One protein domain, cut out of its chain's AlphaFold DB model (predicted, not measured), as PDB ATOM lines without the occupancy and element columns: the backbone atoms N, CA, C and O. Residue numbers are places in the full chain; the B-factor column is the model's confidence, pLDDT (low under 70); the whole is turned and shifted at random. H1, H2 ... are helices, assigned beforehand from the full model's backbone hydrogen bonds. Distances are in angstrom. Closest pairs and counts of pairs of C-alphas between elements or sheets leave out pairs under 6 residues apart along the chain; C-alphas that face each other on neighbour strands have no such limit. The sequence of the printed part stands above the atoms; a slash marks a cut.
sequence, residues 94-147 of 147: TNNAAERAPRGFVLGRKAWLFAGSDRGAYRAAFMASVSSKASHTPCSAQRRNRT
ATOM      1  N   THR A  94     -49.472  12.226  36.955       79.06
ATOM      2  CA  THR A  94     -48.310  13.128  37.013       79.06
ATOM      3  C   THR A  94     -48.069  13.826  35.681       79.06
ATOM      4  O   THR A  94     -48.037  13.164  34.644       79.06
ATOM      5  N   ASN A  95     -47.714  15.111  35.724       80.94
ATOM      6  CA  ASN A  95     -47.349  15.913  34.548       80.94
ATOM      7  C   ASN A  95     -46.021  15.492  33.871       80.94
ATOM      8  O   ASN A  95     -45.640  16.025  32.837       80.94
ATOM      9  N   ASN A  96     -45.305  14.497  34.409       81.38
ATOM     10  CA  ASN A  96     -43.993  14.065  33.908       81.38
ATOM     11  C   ASN A  96     -43.973  13.704  32.411       81.38
ATOM     12  O   ASN A  96     -42.939  13.850  31.760       81.38
ATOM     13  N   ALA A  97     -45.071  13.162  31.878       76.88
ATOM     14  CA  ALA A  97     -45.206  12.837  30.456       76.88
ATOM     15  C   ALA A  97     -45.213  14.108  29.601       76.88
ATOM     16  O   ALA A  97     -44.364  14.284  28.723       76.88
ATOM     17  N   ALA A  98     -46.109  15.031  29.940       80.75
ATOM     18  CA  ALA A  98     -46.254  16.309  29.265       80.75
ATOM     19  C   ALA A  98     -45.030  17.222  29.453       80.75
ATOM     20  O   ALA A  98     -44.657  17.914  28.517       80.75
ATOM     21  N   GLU A  99     -44.323  17.169  30.586       82.12
ATOM     22  CA  GLU A  99     -43.065  17.910  30.784       82.12
ATOM     23  C   GLU A  99     -41.888  17.353  29.985       82.12
ATOM     24  O   GLU A  99     -40.937  18.081  29.692       82.12
ATOM     25  N   ARG A 100     -41.894  16.052  29.671       80.81
ATOM     26  CA  ARG A 100     -40.828  15.413  28.888       80.81
ATOM     27  C   ARG A 100     -41.013  15.610  27.394       80.81
ATOM     28  O   ARG A 100     -40.010  15.807  26.712       80.81
ATOM     29  N   ALA A 101     -42.253  15.612  26.913       80.69
ATOM     30  CA  ALA A 101     -42.577  15.780  25.499       80.69
ATOM     31  C   ALA A 101     -41.877  16.989  24.831       80.69
ATOM     32  O   ALA A 101     -41.224  16.797  23.805       80.69
ATOM     33  N   PRO A 102     -41.885  18.213  25.399       78.31
ATOM     34  CA  PRO A 102     -41.249  19.362  24.760       78.31
ATOM     35  C   PRO A 102     -39.726  19.404  24.937       78.31
ATOM     36  O   PRO A 102     -39.082  20.234  24.296       78.31
ATOM     37  N   ARG A 103     -39.110  18.553  25.775       80.75
ATOM     38  CA  ARG A 103     -37.666  18.656  26.076       80.75
ATOM     39  C   ARG A 103     -36.799  18.515  24.833       80.75
ATOM     40  O   ARG A 103     -35.849  19.276  24.693       80.75
ATOM     41  N   GLY A 104     -37.151  17.609  23.920       76.31
ATOM     42  CA  GLY A 104     -36.424  17.444  22.658       76.31
ATOM     43  C   GLY A 104     -36.391  18.735  21.834       76.31
ATOM     44  O   GLY A 104     -35.343  19.125  21.329       76.31
ATOM     45  N   PHE A 105     -37.512  19.458  21.788       75.19
ATOM     46  CA  PHE A 105     -37.600  20.743  21.097       75.19
ATOM     47  C   PHE A 105     -36.843  21.849  21.842       75.19
ATOM     48  O   PHE A 105     -36.112  22.621  21.230       75.19
ATOM     49  N   VAL A 106     -36.981  21.920  23.172       82.06
ATOM     50  CA  VAL A 106     -36.330  22.941  24.013       82.06
ATOM     51  C   VAL A 106     -34.806  22.882  23.899       82.06
ATOM     52  O   VAL A 106     -34.171  23.931  23.820       82.06
ATOM     53  N   LEU A 107     -34.229  21.681  23.833       80.62
ATOM     54  CA  LEU A 107     -32.787  21.491  23.653       80.62
ATOM     55  C   LEU A 107     -32.290  22.012  22.292       80.62
ATOM     56  O   LEU A 107     -31.196  22.565  22.216       80.62
ATOM     57  N   GLY A 108     -33.106  21.904  21.239       74.06
ATOM     58  CA  GLY A 108     -32.777  22.379  19.889       74.06
ATOM     59  C   GLY A 108     -32.926  23.892  19.675       74.06
ATOM     60  O   GLY A 108     -32.384  24.423  18.711       74.06
ATOM     61  N   ARG A 109     -33.601  24.622  20.578       74.50
ATOM     62  CA  ARG A 109     -33.933  26.053  20.388       74.50
ATOM     63  C   ARG A 109     -32.722  26.953  20.141       74.50
ATOM     64  O   ARG A 109     -32.833  27.892  19.365       74.50
ATOM     65  N   LYS A 110     -31.573  26.670  20.768       69.94
ATOM     66  CA  LYS A 110     -30.333  27.441  20.551       69.94
ATOM     67  C   LYS A 110     -29.670  27.150  19.200       69.94
ATOM     68  O   LYS A 110     -28.969  28.010  18.684       69.94
ATOM     69  N   ALA A 111     -29.899  25.970  18.625       70.00
ATOM     70  CA  ALA A 111     -29.339  25.579  17.334       70.00
ATOM     71  C   ALA A 111     -30.164  26.099  16.142       70.00
ATOM     72  O   ALA A 111     -29.665  26.131  15.022       70.00
ATOM     73  N   TRP A 112     -31.421  26.500  16.361       71.38
ATOM     74  CA  TRP A 112     -32.369  26.884  15.301       71.38
ATOM     75  C   TRP A 112     -32.676  28.388  15.265       71.38
ATOM     76  O   TRP A 112     -33.659  28.801  14.657       71.38
ATOM     77  N   LEU A 113     -31.837  29.211  15.906       66.81
ATOM     78  CA  LEU A 113     -32.000  30.671  15.948       66.81
ATOM     79  C   LEU A 113     -31.829  31.338  14.573       66.81
ATOM     80  O   LEU A 113     -32.328  32.438  14.365       66.81
ATOM     81  N   PHE A 114     -31.166  30.663  13.629       61.22
ATOM     82  CA  PHE A 114     -30.916  31.164  12.280       61.22
ATOM     83  C   PHE A 114     -31.701  30.354  11.248       61.22
ATOM     84  O   PHE A 114     -31.147  29.546  10.504       61.22
ATOM     85  N   ALA A 115     -33.012  30.571  11.177       62.59
ATOM     86  CA  ALA A 115     -33.735  30.242   9.957       62.59
ATOM     87  C   ALA A 115     -33.328  31.273   8.892       62.59
ATOM     88  O   ALA A 115     -33.913  32.343   8.805       62.59
ATOM     89  N   GLY A 116     -32.293  30.974   8.101       71.25
ATOM     90  CA  GLY A 116     -31.751  31.897   7.088       71.25
ATOM     91  C   GLY A 116     -32.713  32.259   5.943       71.25
ATOM     92  O   GLY A 116     -32.324  32.965   5.022       71.25
ATOM     93  N   SER A 117     -33.949  31.749   5.962       82.81
ATOM     94  CA  SER A 117     -35.037  32.125   5.053       82.81
ATOM     95  C   SER A 117     -36.402  31.707   5.620       82.81
ATOM     96  O   SER A 117     -36.504  30.682   6.304       82.81
ATOM     97  N   ASP A 118     -37.471  32.421   5.251       83.44
ATOM     98  CA  ASP A 118     -38.857  32.093   5.633       83.44
ATOM     99  C   ASP A 118     -39.287  30.695   5.172       83.44
ATOM    100  O   ASP A 118     -39.954  29.956   5.897       83.44
ATOM    101  N   ARG A 119     -38.845  30.273   3.978       83.38
ATOM    102  CA  ARG A 119     -39.067  28.902   3.489       83.38
ATOM    103  C   ARG A 119     -38.403  27.861   4.391       83.38
ATOM    104  O   ARG A 119     -38.989  26.806   4.632       83.38
ATOM    105  N   GLY A 120     -37.199  28.144   4.889       79.94
ATOM    106  CA  GLY A 120     -36.511  27.295   5.861       79.94
ATOM    107  C   GLY A 120     -37.266  27.218   7.188       79.94
ATOM    108  O   GLY A 120     -37.479  26.120   7.705       79.94
ATOM    109  N   ALA A 121     -37.755  28.359   7.683       82.06
ATOM    110  CA  ALA A 121     -38.571  28.431   8.895       82.06
ATOM    111  C   ALA A 121     -39.869  27.618   8.765       82.06
ATOM    112  O   ALA A 121     -40.198  26.833   9.654       82.06
ATOM    113  N   TYR A 122     -40.571  27.729   7.633       84.75
ATOM    114  CA  TYR A 122     -41.815  26.997   7.386       84.75
ATOM    115  C   TYR A 122     -41.607  25.475   7.385       84.75
ATOM    116  O   TYR A 122     -42.366  24.732   8.010       84.75
ATOM    117  N   ARG A 123     -40.539  24.991   6.738       81.69
ATOM    118  CA  ARG A 123     -40.200  23.557   6.722       81.69
ATOM    119  C   ARG A 123     -39.809  23.055   8.112       81.69
ATOM    120  O   ARG A 123     -40.239  21.973   8.505       81.69
ATOM    121  N   ALA A 124     -39.055  23.846   8.875       79.12
ATOM    122  CA  ALA A 124     -38.717  23.521  10.259       79.12
ATOM    123  C   ALA A 124     -39.969  23.462  11.157       79.12
ATOM    124  O   ALA A 124     -40.120  22.519  11.935       79.12
ATOM    125  N   ALA A 125     -40.903  24.408  11.005       83.44
ATOM    126  CA  ALA A 125     -42.175  24.419  11.727       83.44
ATOM    127  C   ALA A 125     -43.040  23.192  11.389       83.44
ATOM    128  O   ALA A 125     -43.579  22.545  12.290       83.44
ATOM    129  N   PHE A 126     -43.111  22.813  10.110       84.06
ATOM    130  CA  PHE A 126     -43.802  21.600   9.676       84.06
ATOM    131  C   PHE A 126     -43.199  20.343  10.326       84.06
ATOM    132  O   PHE A 126     -43.921  19.575  10.966       84.06
ATOM    133  N   MET A 127     -41.875  20.177  10.262       79.94
ATOM    134  CA  MET A 127     -41.171  19.037  10.869       79.94
ATOM    135  C   MET A 127     -41.338  18.980  12.396       79.94
ATOM    136  O   MET A 127     -41.548  17.902  12.963       79.94
ATOM    137  N   ALA A 128     -41.306  20.132  13.072       78.69
ATOM    138  CA  ALA A 128     -41.548  20.223  14.510       78.69
ATOM    139  C   ALA A 128     -42.987  19.825  14.879       78.69
ATOM    140  O   ALA A 128     -43.192  19.121  15.870       78.69
ATOM    141  N   SER A 129     -43.976  20.209  14.065       79.56
ATOM    142  CA  SER A 129     -45.385  19.865  14.298       79.56
ATOM    143  C   SER A 129     -45.654  18.357  14.193       79.56
ATOM    144  O   SER A 129     -46.374  17.798  15.023       79.56
ATOM    145  N   VAL A 130     -45.025  17.675  13.229       77.94
ATOM    146  CA  VAL A 130     -45.127  16.215  13.061       77.94
ATOM    147  C   VAL A 130     -44.452  15.493  14.229       77.94
ATOM    148  O   VAL A 130     -45.041  14.599  14.837       77.94
ATOM    149  N   SER A 131     -43.254  15.940  14.609       71.69
ATOM    150  CA  SER A 131     -42.490  15.366  15.726       71.69
ATOM    151  C   SER A 131     -43.208  15.535  17.074       71.69
ATOM    152  O   SER A 131     -43.212  14.631  17.913       71.69
ATOM    153  N   SER A 132     -43.864  16.681  17.282       68.75
ATOM    154  CA  SER A 132     -44.685  16.960  18.465       68.75
ATOM    155  C   SER A 132     -45.898  16.033  18.572       68.75
ATOM    156  O   SER A 132     -46.222  15.591  19.671       68.75
ATOM    157  N   LYS A 133     -46.565  15.715  17.457       63.62
ATOM    158  CA  LYS A 133     -47.713  14.795  17.462       63.62
ATOM    159  C   LYS A 133     -47.289  13.350  17.725       63.62
ATOM    160  O   LYS A 133     -47.962  12.644  18.467       63.62
ATOM    161  N   ALA A 134     -46.155  12.925  17.165       60.44
ATOM    162  CA  ALA A 134     -45.647  11.559  17.312       60.44
ATOM    163  C   ALA A 134     -45.100  11.240  18.719       60.44
ATOM    164  O   ALA A 134     -45.014  10.078  19.102       60.44
ATOM    165  N   SER A 135     -44.739  12.258  19.506       60.25
ATOM    166  CA  SER A 135     -44.142  12.097  20.841       60.25
ATOM    167  C   SER A 135     -45.163  11.935  21.975       60.25
ATOM    168  O   SER A 135     -44.768  11.836  23.140       60.25
ATOM    169  N   HIS A 136     -46.464  11.848  21.661       63.91
ATOM    170  CA  HIS A 136     -47.510  11.562  22.642       63.91
ATOM    171  C   HIS A 136     -47.392  10.112  23.138       63.91
ATOM    172  O   HIS A 136     -48.036   9.189  22.644       63.91
ATOM    173  N   THR A 137     -46.508   9.898  24.111       64.88
ATOM    174  CA  THR A 137     -46.323   8.593  24.746       64.88
ATOM    175  C   THR A 137     -47.477   8.370  25.724       64.88
ATOM    176  O   THR A 137     -47.625   9.161  26.660       64.88
ATOM    177  N   PRO A 138     -48.304   7.324  25.552       65.75
ATOM    178  CA  PRO A 138     -49.414   7.065  26.460       65.75
ATOM    179  C   PRO A 138     -48.899   6.755  27.868       65.75
ATOM    180  O   PRO A 138     -47.857   6.116  28.044       65.75
ATOM    181  N   CYS A 139     -49.660   7.156  28.888       65.56
ATOM    182  CA  CYS A 139     -49.245   7.017  30.285       65.56
ATOM    183  C   CYS A 139     -48.850   5.578  30.674       65.56
ATOM    184  O   CYS A 139     -47.901   5.344  31.428       65.56
ATOM    185  N   SER A 140     -49.545   4.594  30.095       61.09
ATOM    186  CA  SER A 140     -49.309   3.158  30.287       61.09
ATOM    187  C   SER A 140     -47.951   2.669  29.761       61.09
ATOM    188  O   SER A 140     -47.433   1.659  30.243       61.09
ATOM    189  N   ALA A 141     -47.340   3.364  28.799       60.31
ATOM    190  CA  ALA A 141     -45.985   3.072  28.326       60.31
ATOM    191  C   ALA A 141     -44.926   3.660  29.274       60.31
ATOM    192  O   ALA A 141     -43.889   3.051  29.524       60.31
ATOM    193  N   GLN A 142     -45.222   4.801  29.899       56.72
ATOM    194  CA  GLN A 142     -44.290   5.486  30.791       56.72
ATOM    195  C   GLN A 142     -44.129   4.803  32.158       56.72
ATOM    196  O   GLN A 142     -43.073   4.923  32.781       56.72
ATOM    197  N   ARG A 143     -45.139   4.041  32.605       51.66
ATOM    198  CA  ARG A 143     -45.047   3.160  33.786       51.66
ATOM    199  C   ARG A 143     -44.083   1.982  33.591       51.66
ATOM    200  O   ARG A 143     -43.524   1.521  34.580       51.66
ATOM    201  N   ARG A 144     -43.890   1.506  32.353       48.19
ATOM    202  CA  ARG A 144     -43.069   0.319  32.046       48.19
ATOM    203  C   ARG A 144     -41.567   0.607  32.001       48.19
ATOM    204  O   ARG A 144     -40.791  -0.231  32.426       48.19
ATOM    205  N   ASN A 145     -41.153   1.817  31.627       43.47
ATOM    206  CA  ASN A 145     -39.734   2.214  31.566       43.47
ATOM    207  C   ASN A 145     -39.141   2.670  32.920       43.47
ATOM    208  O   ASN A 145     -38.265   3.534  32.959       43.47
ATOM    209  N   ARG A 146     -39.658   2.157  34.043       42.28
ATOM    210  CA  ARG A 146     -39.120   2.413  35.397       42.28
ATOM    211  C   ARG A 146     -38.494   1.177  36.056       42.28
ATOM    212  O   ARG A 146     -38.036   1.310  37.190       42.28
ATOM    213  N   THR A 147     -38.494   0.033  35.373       37.41
ATOM    214  CA  THR A 147     -37.728  -1.170  35.740       37.41
ATOM    215  C   THR A 147     -36.311  -1.088  35.213       37.41
ATOM    216  O   THR A 147     -36.178  -0.720  34.023       37.41
TER     217      THR A 147
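AT A GLANCE: This is residues 94 to 147 of the 147 residues of the protein "Uncharacterized protein y4hP" of Sinorhizobium fredii (strain USDA 257) (UniProt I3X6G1). What shape does the backbone make? It is a long, narrow, loose loop: the long helix H3 makes most of one side, the short helices H1 and H2 and then the link of residues 109 to 117 make the other, the last residues of that link turn the far end into H3, and at the opposite end the short H4 comes near H1. What is it built of? The printed part has 54 residues with four named helices, in the order H1, H2, H3, H4, and no named strand; the class is all helix. How compact is it? It is loose, with a radius of gyration of the C-alphas of 14.2 A, and a rod in outline, spanning 44 by 19 by 17 A.

IN THESE COORDINATES: Where is the longest helix? H3 holds residues 118 to 134 and is 24.6 A long, from C-alpha 118 at (-38.857, 32.093, 5.633) to C-alpha 134 at (-45.647, 11.559, 17.312). Which helices come before it? H1 holds residues 96 to 100, 6.1 A long, and begins with C-alpha 96 at (-43.993, 14.065, 33.908). H2 holds residues 103 to 108 and is 8.7 A long. Which comes after it? H4 holds residues 139 to 142, 5.2 A long, and ends with C-alpha 142 at (-44.290, 5.486, 30.791).

HOW THE PARTS SIT: What is near H3? H2 is close but not clearly touching, the closest C-alphas being those of Phe 105 and Ala 128, 7.7 A apart. The two run opposite ways at a shallow tilt of 20 degrees. How do H1 and H4 stand to the rest? H1 and H4 are close but not clearly touching, their closest C-alphas, those of Ala 97 and Cys 139, being 7.1 A apart. H1 and H2 meet only through their link, while H1 and H3, H2 and H4, and H3 and H4 are apart. What do the backbone N and O atoms show? In H1 and H3 every O i to N i+4 pair is within hydrogen-bond range, in H2 1 of 2 is, and H4 is too short for such a pair.

THE WHOLE: How far does the printed part reach? The two C-alphas farthest apart, those of Ser 117 and Thr 147, are 45.4 A apart; Thr 147 is the chain's last residue. What of cuts, links and free stretches? The printed part has no cut; the links H1 to H2 and H3 to H4 are tight, and H2 to H3 is short, with 9 residues. Residues 106 to 111, of which 106 to 108 belong to H2, stand free. Where is the model's confidence low? The mean pLDDT of the printed part is 71.6, and residue 110, residues 113 to 115 and residues 132 to 147 are under 70.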